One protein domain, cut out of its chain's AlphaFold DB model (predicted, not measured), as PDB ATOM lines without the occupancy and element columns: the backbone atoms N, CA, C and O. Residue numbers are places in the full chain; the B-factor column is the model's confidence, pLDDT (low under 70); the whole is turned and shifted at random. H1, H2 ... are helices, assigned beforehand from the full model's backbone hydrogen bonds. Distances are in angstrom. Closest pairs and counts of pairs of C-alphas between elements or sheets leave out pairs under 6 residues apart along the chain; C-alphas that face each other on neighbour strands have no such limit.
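What this domain is: This is residues 256 to 343 of the 495 residues of an uncharacterized protein of Bacteroidia bacterium 43-41 (UniProt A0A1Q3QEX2). Two helices, the long H4 and the shorter H5, lie side by side as a helical hairpin, and the short helix H3 packs on both. The stretch before H3 covers another side of H4 with the short helix H2, and the small helix H1 lies at the margin. The printed part has 88 residues with five named helices, H1 to H5 in chain order, and no named strand: all helix. It is compact, with a radius of gyration of the C-alphas of 12.6 A, and rounded, spanning 35 by 29 by 23 A.

Where its parts are: Find C-alpha 260 at (142.429, 128.716, 137.158), where H1 begins, residues 260 to 264. H2 follows at residues 276 to 279, then H3 at residues 285 to 292, 10.3 A long. H4, residues 299 to 319, starts at (139.242, 150.264, 142.383) and runs 30.8 A. H5, residues 329 to 341, runs 18.8 A to C-alpha 341 at (148.337, 154.888, 144.963).

How they stand to each other: Start at H4, the hub, touching three helices. H5 forms a hairpin with it, opposite ways at a shallow tilt of 3 degrees; the closest C-alphas, Leu 303 and Arg 336, are 6.7 A apart. H3 also forms a hairpin with H4, touching residues 302 to 309 alone, at a steep tilt of 35.2 degrees, only just; its closest C-alphas there are Ala 292 and Arg 302, 4.9 A apart. H3 and H5 only just touch, with 3 pairs of C-alphas within 8 A, the closest being Phe 289 and Leu 335 at 7.1 A. H2 touches residues 308 to 313 of H4 alone, closest at the C-alphas of Trp 276 and Ile 309, 5.9 A. H1 touches no helix; it is close to but not clearly touching H2, and apart from H4. In H1, H3, H4 and H5 every O i to N i+4 pair is within hydrogen-bond range; H2 is too short for such a pair.

The domain as a whole: The farthest C-alphas, Asp 322 and Cys 343, are 37.5 A apart. The printed part has no cut, and the link from H1 to H2 is long, with 11 residues. Look to residues 342 to 343 for pLDDT under 70.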
ATOM      1  N   LYS A 256     150.893 129.400 144.226       76.06
ATOM      2  CA  LYS A 256     151.480 130.729 144.004       76.06
ATOM      3  C   LYS A 256     150.609 131.630 143.135       76.06
ATOM      4  O   LYS A 256     151.002 132.753 142.845       76.06
ATOM      5  N   LYS A 257     149.464 131.130 142.672       86.25
ATOM      6  CA  LYS A 257     148.558 131.847 141.776       86.25
ATOM      7  C   LYS A 257     147.107 131.632 142.174       86.25
ATOM      8  O   LYS A 257     146.770 130.640 142.821       86.25
ATOM      9  N   ILE A 258     146.256 132.553 141.740       87.81
ATOM     10  CA  ILE A 258     144.804 132.393 141.807       87.81
ATOM     11  C   ILE A 258     144.415 131.136 141.014       87.81
ATOM     12  O   ILE A 258     144.945 130.894 139.928       87.81
ATOM     13  N   ASP A 259     143.518 130.318 141.576       86.94
ATOM     14  CA  ASP A 259     143.055 129.084 140.933       86.94
ATOM     15  C   ASP A 259     142.489 129.383 139.534       86.94
ATOM     16  O   ASP A 259     141.742 130.344 139.342       86.94
ATOM     17  N   GLU A 260     142.835 128.545 138.557       87.62
ATOM     18  CA  GLU A 260     142.429 128.716 137.158       87.62
ATOM     19  C   GLU A 260     140.906 128.750 136.995       87.62
ATOM     20  O   GLU A 260     140.400 129.431 136.109       87.62
ATOM     21  N   THR A 261     140.164 128.081 137.882       87.75
ATOM     22  CA  THR A 261     138.695 128.125 137.894       87.75
ATOM     23  C   THR A 261     138.144 129.500 138.263       87.75
ATOM     24  O   THR A 261     137.130 129.914 137.701       87.75
ATOM     25  N   TYR A 262     138.812 130.231 139.160       90.12
ATOM     26  CA  TYR A 262     138.459 131.615 139.467       90.12
ATOM     27  C   TYR A 262     138.877 132.546 138.329       90.12
ATOM     28  O   TYR A 262     138.093 133.399 137.930       90.12
ATOM     29  N   LEU A 263     140.071 132.352 137.759       88.88
ATOM     30  CA  LEU A 263     140.542 133.161 136.630       88.88
ATOM     31  C   LEU A 263     139.636 133.025 135.395       88.88
ATOM     32  O   LEU A 263     139.343 134.022 134.743       88.88
ATOM     33  N   ALA A 264     139.155 131.814 135.097       89.50
ATOM     34  CA  ALA A 264     138.275 131.556 133.957       89.50
ATOM     35  C   ALA A 264     136.932 132.302 134.045       89.50
ATOM     36  O   ALA A 264     136.376 132.666 133.015       89.50
ATOM     37  N   ASN A 265     136.445 132.552 135.262       90.25
ATOM     38  CA  ASN A 265     135.154 133.193 135.514       90.25
ATOM     39  C   ASN A 265     135.301 134.579 136.156       90.25
ATOM     40  O   ASN A 265     134.341 135.076 136.730       90.25
ATOM     41  N   ILE A 266     136.487 135.198 136.097       90.19
ATOM     42  CA  ILE A 266     136.844 136.337 136.958       90.19
ATOM     43  C   ILE A 266     135.908 137.547 136.838       90.19
ATOM     44  O   ILE A 266     135.685 138.243 137.825       90.19
ATOM     45  N   TYR A 267     135.331 137.765 135.655       87.62
ATOM     46  CA  TYR A 267     134.392 138.857 135.385       87.62
ATOM     47  C   TYR A 267     132.978 138.602 135.928       87.62
ATOM     48  O   TYR A 267     132.237 139.557 136.141       87.62
ATOM     49  N   ASP A 268     132.627 137.343 136.194       89.31
ATOM     50  CA  ASP A 268     131.304 136.915 136.663       89.31
ATOM     51  C   ASP A 268     131.310 136.524 138.155       89.31
ATOM     52  O   ASP A 268     130.318 136.017 138.683       89.31
ATOM     53  N   ILE A 269     132.432 136.724 138.860       91.19
ATOM     54  CA  ILE A 269     132.551 136.367 140.277       91.19
ATOM     55  C   ILE A 269     131.689 137.294 141.135       91.19
ATOM     56  O   ILE A 269     131.885 138.508 141.168       91.19
ATOM     57  N   ASN A 270     130.812 136.691 141.938       92.38
ATOM     58  CA  ASN A 270     130.183 137.370 143.062       92.38
ATOM     59  C   ASN A 270     131.159 137.430 144.251       92.38
ATOM     60  O   ASN A 270     131.451 136.414 144.893       92.38
ATOM     61  N   LEU A 271     131.679 138.625 144.533       92.75
ATOM     62  CA  LEU A 271     132.682 138.850 145.576       92.75
ATOM     63  C   LEU A 271     132.151 138.511 146.979       92.75
ATOM     64  O   LEU A 271     132.881 137.921 147.777       92.75
ATOM     65  N   ASP A 272     130.879 138.805 147.257       92.88
ATOM     66  CA  ASP A 272     130.263 138.609 148.577       92.88
ATOM     67  C   ASP A 272     129.976 137.131 148.886       92.88
ATOM     68  O   ASP A 272     129.992 136.706 150.043       92.88
ATOM     69  N   GLU A 273     129.763 136.316 147.851       92.44
ATOM     70  CA  GLU A 273     129.529 134.869 147.975       92.44
ATOM     71  C   GLU A 273     130.818 134.043 147.833       92.44
ATOM     72  O   GLU A 273     130.820 132.819 148.018       92.44
ATOM     73  N   THR A 274     131.940 134.693 147.518       93.56
ATOM     74  CA  THR A 274     133.220 134.014 147.330       93.56
ATOM     75  C   THR A 274     133.740 133.456 148.652       93.56
ATOM     76  O   THR A 274     133.860 134.142 149.667       93.56
ATOM     77  N   ASN A 275     134.126 132.178 148.647       93.50
ATOM     78  CA  ASN A 275     134.802 131.571 149.789       93.50
ATOM     79  C   ASN A 275     136.260 132.053 149.863       93.50
ATOM     80  O   ASN A 275     137.170 131.379 149.372       93.50
ATOM     81  N   TRP A 276     136.466 133.197 150.516       94.19
ATOM     82  CA  TRP A 276     137.773 133.845 150.642       94.19
ATOM     83  C   TRP A 276     138.825 133.000 151.356       94.19
ATOM     84  O   TRP A 276     140.002 133.079 151.018       94.19
ATOM     85  N   LEU A 277     138.422 132.112 152.269       91.31
ATOM     86  CA  LEU A 277     139.345 131.170 152.906       91.31
ATOM     87  C   LEU A 277     139.972 130.218 151.875       91.31
ATOM     88  O   LEU A 277     141.171 129.947 151.915       91.31
ATOM     89  N   LYS A 278     139.166 129.712 150.935       90.38
ATOM     90  CA  LYS A 278     139.631 128.805 149.879       90.38
ATOM     91  C   LYS A 278     140.327 129.562 148.749       90.38
ATOM     92  O   LYS A 278     141.375 129.112 148.294       90.38
ATOM     93  N   SER A 279     139.771 130.692 148.307       90.94
ATOM     94  CA  SER A 279     140.290 131.449 147.157       90.94
ATOM     95  C   SER A 279     141.656 132.085 147.419       90.94
ATOM     96  O   SER A 279     142.442 132.247 146.488       90.94
ATOM     97  N   THR A 280     141.955 132.390 148.683       91.06
ATOM     98  CA  THR A 280     143.267 132.876 149.140       91.06
ATOM     99  C   THR A 280     144.184 131.759 149.635       91.06
ATOM    100  O   THR A 280     145.279 132.034 150.113       91.06
ATOM    101  N   GLN A 281     143.741 130.499 149.555       87.00
ATOM    102  CA  GLN A 281     144.478 129.326 150.025       87.00
ATOM    103  C   GLN A 281     144.929 129.439 151.491       87.00
ATOM    104  O   GLN A 281     146.106 129.294 151.806       87.00
ATOM    105  N   MET A 282     143.966 129.656 152.390       88.12
ATOM    106  CA  MET A 282     144.183 129.906 153.820       88.12
ATOM    107  C   MET A 282     144.924 131.217 154.108       88.12
ATOM    108  O   MET A 282     145.769 131.248 154.996       88.12
ATOM    109  N   PHE A 283     144.574 132.301 153.410       90.94
ATOM    110  CA  PHE A 283     145.163 133.634 153.596       90.94
ATOM    111  C   PHE A 283     146.659 133.705 153.272       90.94
ATOM    112  O   PHE A 283     147.424 134.376 153.965       90.94
ATOM    113  N   ASN A 284     147.081 133.040 152.195       88.19
ATOM    114  CA  ASN A 284     148.391 133.290 151.612       88.19
ATOM    115  C   ASN A 284     148.444 134.745 151.119       88.19
ATOM    116  O   ASN A 284     147.701 135.136 150.215       88.19
ATOM    117  N   TYR A 285     149.336 135.538 151.708       89.12
ATOM    118  CA  TYR A 285     149.416 136.970 151.453       89.12
ATOM    119  C   TYR A 285     149.815 137.316 150.007       89.12
ATOM    120  O   TYR A 285     149.382 138.348 149.501       89.12
ATOM    121  N   ASP A 286     150.547 136.443 149.304       88.44
ATOM    122  CA  ASP A 286     150.846 136.627 147.876       88.44
ATOM    123  C   ASP A 286     149.578 136.536 147.031       88.44
ATOM    124  O   ASP A 286     149.336 137.362 146.155       88.44
ATOM    125  N   ILE A 287     148.727 135.555 147.323       90.81
ATOM    126  CA  ILE A 287     147.471 135.361 146.596       90.81
ATOM    127  C   ILE A 287     146.487 136.480 146.936       90.81
ATOM    128  O   ILE A 287     145.783 136.958 146.051       90.81
ATOM    129  N   ILE A 288     146.464 136.937 148.193       93.94
ATOM    130  CA  ILE A 288     145.680 138.112 148.592       93.94
ATOM    131  C   ILE A 288     146.125 139.342 147.796       93.94
ATOM    132  O   ILE A 288     145.276 140.044 147.248       93.94
ATOM    133  N   PHE A 289     147.437 139.574 147.689       92.94
ATOM    134  CA  PHE A 289     147.982 140.658 146.876       92.94
ATOM    135  C   PHE A 289     147.513 140.533 145.420       92.94
ATOM    136  O   PHE A 289     146.942 141.479 144.889       92.94
ATOM    137  N   MET A 290     147.642 139.347 144.810       93.62
ATOM    138  CA  MET A 290     147.192 139.101 143.434       93.62
ATOM    139  C   MET A 290     145.703 139.389 143.225       93.62
ATOM    140  O   MET A 290     145.347 139.975 142.207       93.62
ATOM    141  N   TRP A 291     144.833 138.994 144.160       94.94
ATOM    142  CA  TRP A 291     143.399 139.301 144.095       94.94
ATOM    143  C   TRP A 291     143.142 140.807 144.160       94.94
ATOM    144  O   TRP A 291     142.397 141.345 143.342       94.94
ATOM    145  N   ALA A 292     143.784 141.490 145.108       94.00
ATOM    146  CA  ALA A 292     143.607 142.918 145.342       94.00
ATOM    147  C   ALA A 292     144.206 143.803 144.236       94.00
ATOM    148  O   ALA A 292     143.805 144.955 144.098       94.00
ATOM    149  N   THR A 293     145.144 143.291 143.436       92.56
ATOM    150  CA  THR A 293     145.762 144.028 142.322       92.56
ATOM    151  C   THR A 293     145.348 143.516 140.944       92.56
ATOM    152  O   THR A 293     145.910 143.962 139.947       92.56
ATOM    153  N   HIS A 294     144.397 142.581 140.854       92.62
ATOM    154  CA  HIS A 294     144.019 141.997 139.570       92.62
ATOM    155  C   HIS A 294     143.357 143.036 138.648       92.62
ATOM    156  O   HIS A 294     142.424 143.742 139.040       92.62
ATOM    157  N   GLU A 295     143.805 143.095 137.392       90.38
ATOM    158  CA  GLU A 295     143.386 144.108 136.412       90.38
ATOM    159  C   GLU A 295     141.882 144.080 136.112       90.38
ATOM    160  O   GLU A 295     141.275 145.129 135.931       90.38
ATOM    161  N   ALA A 296     141.274 142.891 136.148       90.12
ATOM    162  CA  ALA A 296     139.840 142.685 135.919       90.12
ATOM    163  C   ALA A 296     138.907 143.421 136.907       90.12
ATOM    164  O   ALA A 296     137.730 143.587 136.599       90.12
ATOM    165  N   PHE A 297     139.400 143.851 138.075       91.75
ATOM    166  CA  PHE A 297     138.586 144.521 139.093       91.75
ATOM    167  C   PHE A 297     138.776 146.036 139.082       91.75
ATOM    168  O   PHE A 297     139.904 146.527 138.974       91.75
ATOM    169  N   SER A 298     137.680 146.774 139.272       90.06
ATOM    170  CA  SER A 298     137.700 148.219 139.516       90.06
ATOM    171  C   SER A 298     138.341 148.551 140.869       90.06
ATOM    172  O   SER A 298     138.484 147.689 141.734       90.06
ATOM    173  N   LEU A 299     138.697 149.820 141.093       88.69
ATOM    174  CA  LEU A 299     139.242 150.264 142.383       88.69
ATOM    175  C   LEU A 299     138.298 149.942 143.556       88.69
ATOM    176  O   LEU A 299     138.748 149.442 144.584       88.69
ATOM    177  N   GLU A 300     136.998 150.194 143.393       90.25
ATOM    178  CA  GLU A 300     135.986 149.891 144.414       90.25
ATOM    179  C   GLU A 300     135.923 148.389 144.702       90.25
ATOM    180  O   GLU A 300     135.947 147.985 145.862       90.25
ATOM    181  N   GLN A 301     135.947 147.556 143.657       92.31
ATOM    182  CA  GLN A 301     135.970 146.100 143.806       92.31
ATOM    183  C   GLN A 301     137.247 145.613 144.502       92.31
ATOM    184  O   GLN A 301     137.167 144.767 145.384       92.31
ATOM    185  N   ARG A 302     138.422 146.159 144.163       94.56
ATOM    186  CA  ARG A 302     139.698 145.803 144.809       94.56
ATOM    187  C   ARG A 302     139.696 146.138 146.300       94.56
ATOM    188  O   ARG A 302     140.128 145.318 147.104       94.56
ATOM    189  N   LEU A 303     139.189 147.313 146.679       93.81
ATOM    190  CA  LEU A 303     139.068 147.701 148.087       93.81
ATOM    191  C   LEU A 303     138.067 146.812 148.836       93.81
ATOM    192  O   LEU A 303     138.375 146.362 149.939       93.81
ATOM    193  N   HIS A 304     136.931 146.492 148.208       94.88
ATOM    194  CA  HIS A 304     135.933 145.568 148.759       94.88
ATOM    195  C   HIS A 304     136.504 144.160 148.975       94.88
ATOM    196  O   HIS A 304     136.313 143.559 150.028       94.88
ATOM    197  N   ILE A 305     137.297 143.648 148.026       96.38
ATOM    198  CA  ILE A 305     138.010 142.368 148.162       96.38
ATOM    199  C   ILE A 305     138.920 142.375 149.394       96.38
ATOM    200  O   ILE A 305     138.907 141.417 150.168       96.38
ATOM    201  N   ILE A 306     139.700 143.443 149.595       96.94
ATOM    202  CA  ILE A 306     140.585 143.553 150.760       96.94
ATOM    203  C   ILE A 306     139.771 143.496 152.059       96.94
ATOM    204  O   ILE A 306     140.140 142.752 152.966       96.94
ATOM    205  N   GLU A 307     138.663 144.238 152.141       96.69
ATOM    206  CA  GLU A 307     137.780 144.256 153.312       96.69
ATOM    207  C   GLU A 307     137.179 142.872 153.605       96.69
ATOM    208  O   GLU A 307     137.247 142.384 154.737       96.69
ATOM    209  N   LEU A 308     136.641 142.199 152.585       97.25
ATOM    210  CA  LEU A 308     136.060 140.862 152.718       97.25
ATOM    211  C   LEU A 308     137.091 139.832 153.202       97.25
ATOM    212  O   LEU A 308     136.794 139.015 154.083       97.25
ATOM    213  N   ILE A 309     138.308 139.872 152.653       97.19
ATOM    214  CA  ILE A 309     139.395 138.973 153.050       97.19
ATOM    215  C   ILE A 309     139.851 139.272 154.482       97.19
ATOM    216  O   ILE A 309     139.992 138.330 155.264       97.19
ATOM    217  N   GLU A 310     140.070 140.540 154.844       97.00
ATOM    218  CA  GLU A 310     140.519 140.939 156.186       97.00
ATOM    219  C   GLU A 310     139.500 140.530 157.252       97.00
ATOM    220  O   GLU A 310     139.856 139.849 158.218       97.00
ATOM    221  N   ASN A 311     138.220 140.842 157.036       95.38
ATOM    222  CA  ASN A 311     137.135 140.440 157.930       95.38
ATOM    223  C   ASN A 311     137.095 138.919 158.104       95.38
ATOM    224  O   ASN A 311     136.988 138.408 159.224       95.38
ATOM    225  N   ARG A 312     137.231 138.165 157.005       95.75
ATOM    226  CA  ARG A 312     137.237 136.703 157.078       95.75
ATOM    227  C   ARG A 312     138.469 136.162 157.804       95.75
ATOM    228  O   ARG A 312     138.335 135.208 158.570       95.75
ATOM    229  N   TYR A 313     139.637 136.756 157.587       94.44
ATOM    230  CA  TYR A 313     140.882 136.394 158.262       94.44
ATOM    231  C   TYR A 313     140.790 136.604 159.776       94.44
ATOM    232  O   TYR A 313     141.149 135.699 160.528       94.44
ATOM    233  N   LEU A 314     140.242 137.734 160.236       93.88
ATOM    234  CA  LEU A 314     140.082 138.017 161.667       93.88
ATOM    235  C   LEU A 314     139.200 136.968 162.363       93.88
ATOM    236  O   LEU A 314     139.584 136.439 163.407       93.88
ATOM    237  N   ILE A 315     138.078 136.590 161.740       94.25
ATOM    238  CA  ILE A 315     137.173 135.546 162.254       94.25
ATOM    239  C   ILE A 315     137.883 134.187 162.357       94.25
ATOM    240  O   ILE A 315     137.724 133.459 163.339       94.25
ATOM    241  N   GLU A 316     138.641 133.798 161.332       92.69
ATOM    242  CA  GLU A 316     139.342 132.508 161.319       92.69
ATOM    243  C   GLU A 316     140.537 132.490 162.280       92.69
ATOM    244  O   GLU A 316     140.787 131.469 162.924       92.69
ATOM    245  N   ARG A 317     141.231 133.619 162.453       91.31
ATOM    246  CA  ARG A 317     142.303 133.771 163.443       91.31
ATOM    247  C   ARG A 317     141.784 133.647 164.871       91.31
ATOM    248  O   ARG A 317     142.434 132.998 165.682       91.31
ATOM    249  N   GLU A 318     140.617 134.208 165.176       91.81
ATOM    250  CA  GLU A 318     139.983 134.060 166.492       91.81
ATOM    251  C   GLU A 318     139.611 132.596 166.786       91.81
ATOM    252  O   GLU A 318     139.836 132.092 167.887       91.81
ATOM    253  N   LYS A 319     139.099 131.874 165.782       90.50
ATOM    254  CA  LYS A 319     138.734 130.451 165.915       90.50
ATOM    255  C   LYS A 319     139.944 129.522 165.972       90.50
ATOM    256  O   LYS A 319     139.900 128.478 166.632       90.50
ATOM    257  N   HIS A 320     141.007 129.863 165.250       88.56
ATOM    258  CA  HIS A 320     142.184 129.020 165.048       88.56
ATOM    259  C   HIS A 320     143.504 129.784 165.282       88.56
ATOM    260  O   HIS A 320     144.379 129.776 164.407       88.56
ATOM    261  N   PRO A 321     143.709 130.376 166.477       88.19
ATOM    262  CA  PRO A 321     144.888 131.200 166.774       88.19
ATOM    263  C   PRO A 321     146.194 130.397 166.745       88.19
ATOM    264  O   PRO A 321     147.268 130.937 166.501       88.19
ATOM    265  N   ASP A 322     146.104 129.080 166.946       85.81
ATOM    266  CA  ASP A 322     147.251 128.172 166.924       85.81
ATOM    267  C   ASP A 322     147.768 127.884 165.498       85.81
ATOM    268  O   ASP A 322     148.869 127.355 165.345       85.81
ATOM    269  N   ILE A 323     146.959 128.166 164.467       85.94
ATOM    270  CA  ILE A 323     147.294 127.951 163.049       85.94
ATOM    271  C   ILE A 323     147.678 129.286 162.402       85.94
ATOM    272  O   ILE A 323     148.718 129.382 161.754       85.94
ATOM    273  N   PHE A 324     146.866 130.324 162.613       87.50
ATOM    274  CA  PHE A 324     147.090 131.667 162.076       87.50
ATOM    275  C   PHE A 324     147.917 132.509 163.053       87.50
ATOM    276  O   PHE A 324     147.411 133.421 163.702       87.50
ATOM    277  N   ILE A 325     149.199 132.161 163.180       86.75
ATOM    278  CA  ILE A 325     150.091 132.717 164.210       86.75
ATOM    279  C   ILE A 325     150.677 134.099 163.870       86.75
ATOM    280  O   ILE A 325     151.271 134.727 164.745       86.75
ATOM    281  N   TYR A 326     150.543 134.555 162.623       86.75
ATOM    282  CA  TYR A 326     151.056 135.845 162.149       86.75
ATOM    283  C   TYR A 326     149.943 136.866 162.087       86.75
ATOM    284  O   TYR A 326     148.841 136.521 161.667       86.75
ATOM    285  N   ASP A 327     150.251 138.107 162.456       86.19
ATOM    286  CA  ASP A 327     149.338 139.236 162.348       86.19
ATOM    287  C   ASP A 327     149.473 139.923 160.982       86.19
ATOM    288  O   ASP A 327     150.507 140.522 160.679       86.19
ATOM    289  N   LEU A 328     148.428 139.829 160.157       90.50
ATOM    290  CA  LEU A 328     148.384 140.442 158.829       90.50
ATOM    291  C   LEU A 328     147.787 141.858 158.826       90.50
ATOM    292  O   LEU A 328     147.666 142.449 157.757       90.50
ATOM    293  N   SER A 329     147.438 142.445 159.978       89.31
ATOM    294  CA  SER A 329     146.809 143.777 160.013       89.31
ATOM    295  C   SER A 329     147.634 144.852 159.290       89.31
ATOM    296  O   SER A 329     147.094 145.607 158.485       89.31
ATOM    297  N   GLN A 330     148.955 144.885 159.494       89.75
ATOM    298  CA  GLN A 330     149.830 145.838 158.791       89.75
ATOM    299  C   GLN A 330     149.945 145.562 157.286       89.75
ATOM    300  O   GLN A 330     150.047 146.494 156.486       89.75
ATOM    301  N   PHE A 331     149.903 144.289 156.888       93.31
ATOM    302  CA  PHE A 331     149.854 143.908 155.478       93.31
ATOM    303  C   PHE A 331     148.593 144.459 154.800       93.31
ATOM    304  O   PHE A 331     148.702 145.084 153.749       93.31
ATOM    305  N   PHE A 332     147.415 144.308 155.414       95.06
ATOM    306  CA  PHE A 332     146.161 144.827 154.855       95.06
ATOM    307  C   PHE A 332     146.145 146.355 154.744       95.06
ATOM    308  O   PHE A 332     145.681 146.889 153.736       95.06
ATOM    309  N   VAL A 333     146.700 147.067 155.733       92.56
ATOM    310  CA  VAL A 333     146.882 148.529 155.666       92.56
ATOM    311  C   VAL A 333     147.763 148.907 154.475       92.56
ATOM    312  O   VAL A 333     147.346 149.696 153.628       92.56
ATOM    313  N   SER A 334     148.930 148.271 154.356       92.06
ATOM    314  CA  SER A 334     149.894 148.556 153.287       92.06
ATOM    315  C   SER A 334     149.325 148.225 151.899       92.06
ATOM    316  O   SER A 334     149.559 148.939 150.926       92.06
ATOM    317  N   LEU A 335     148.529 147.156 151.803       94.06
ATOM    318  CA  LEU A 335     147.863 146.738 150.573       94.06
ATOM    319  C   LEU A 335     146.804 147.751 150.119       94.06
ATOM    320  O   LEU A 335     146.750 148.080 148.933       94.06
ATOM    321  N   ARG A 336     145.995 148.286 151.044       94.88
ATOM    322  CA  ARG A 336     145.028 149.354 150.733       94.88
ATOM    323  C   ARG A 336     145.721 150.598 150.193       94.88
ATOM    324  O   ARG A 336     145.287 151.147 149.183       94.88
ATOM    325  N   GLU A 337     146.803 151.030 150.837       91.31
ATOM    326  CA  GLU A 337     147.584 152.190 150.394       91.31
ATOM    327  C   GLU A 337     148.170 151.978 148.993       91.31
ATOM    328  O   GLU A 337     148.071 152.859 148.134       91.31
ATOM    329  N   HIS A 338     148.713 150.788 148.730       90.38
ATOM    330  CA  HIS A 338     149.250 150.416 147.424       90.38
ATOM    331  C   HIS A 338     148.185 150.463 146.318       90.38
ATOM    332  O   HIS A 338     148.397 151.087 145.274       90.38
ATOM    333  N   VAL A 339     147.019 149.854 146.559       90.06
ATOM    334  CA  VAL A 339     145.897 149.837 145.607       90.06
ATOM    335  C   VAL A 339     145.387 151.254 145.323       90.06
ATOM    336  O   VAL A 339     145.130 151.587 144.168       90.06
ATOM    337  N   CYS A 340     145.310 152.116 146.337       85.81
ATOM    338  CA  CYS A 340     144.920 153.516 146.162       85.81
ATOM    339  C   CYS A 340     145.955 154.340 145.372       85.81
ATOM    340  O   CYS A 340     145.574 155.209 144.588       85.81
ATOM    341  N   THR A 341     147.253 154.082 145.559       78.62
ATOM    342  CA  THR A 341     148.337 154.888 144.963       78.62
ATOM    343  C   THR A 341     148.536 154.596 143.472       78.62
ATOM    344  O   THR A 341     148.751 155.518 142.685       78.62
ATOM    345  N   ASN A 342     148.398 153.338 143.048       61.75
ATOM    346  CA  ASN A 342     148.640 152.937 141.655       61.75
ATOM    347  C   ASN A 342     147.551 153.382 140.658       61.75
ATOM    348  O   ASN A 342     147.766 153.296 139.453       61.75
ATOM    349  N   CYS A 343     146.405 153.897 141.115       50.53
ATOM    350  CA  CYS A 343     145.326 154.383 140.242       50.53
ATOM    351  C   CYS A 343     145.398 155.890 139.918       50.53
ATOM    352  O   CYS A 343     144.569 156.393 139.160       50.53
TER     353      CYS A 343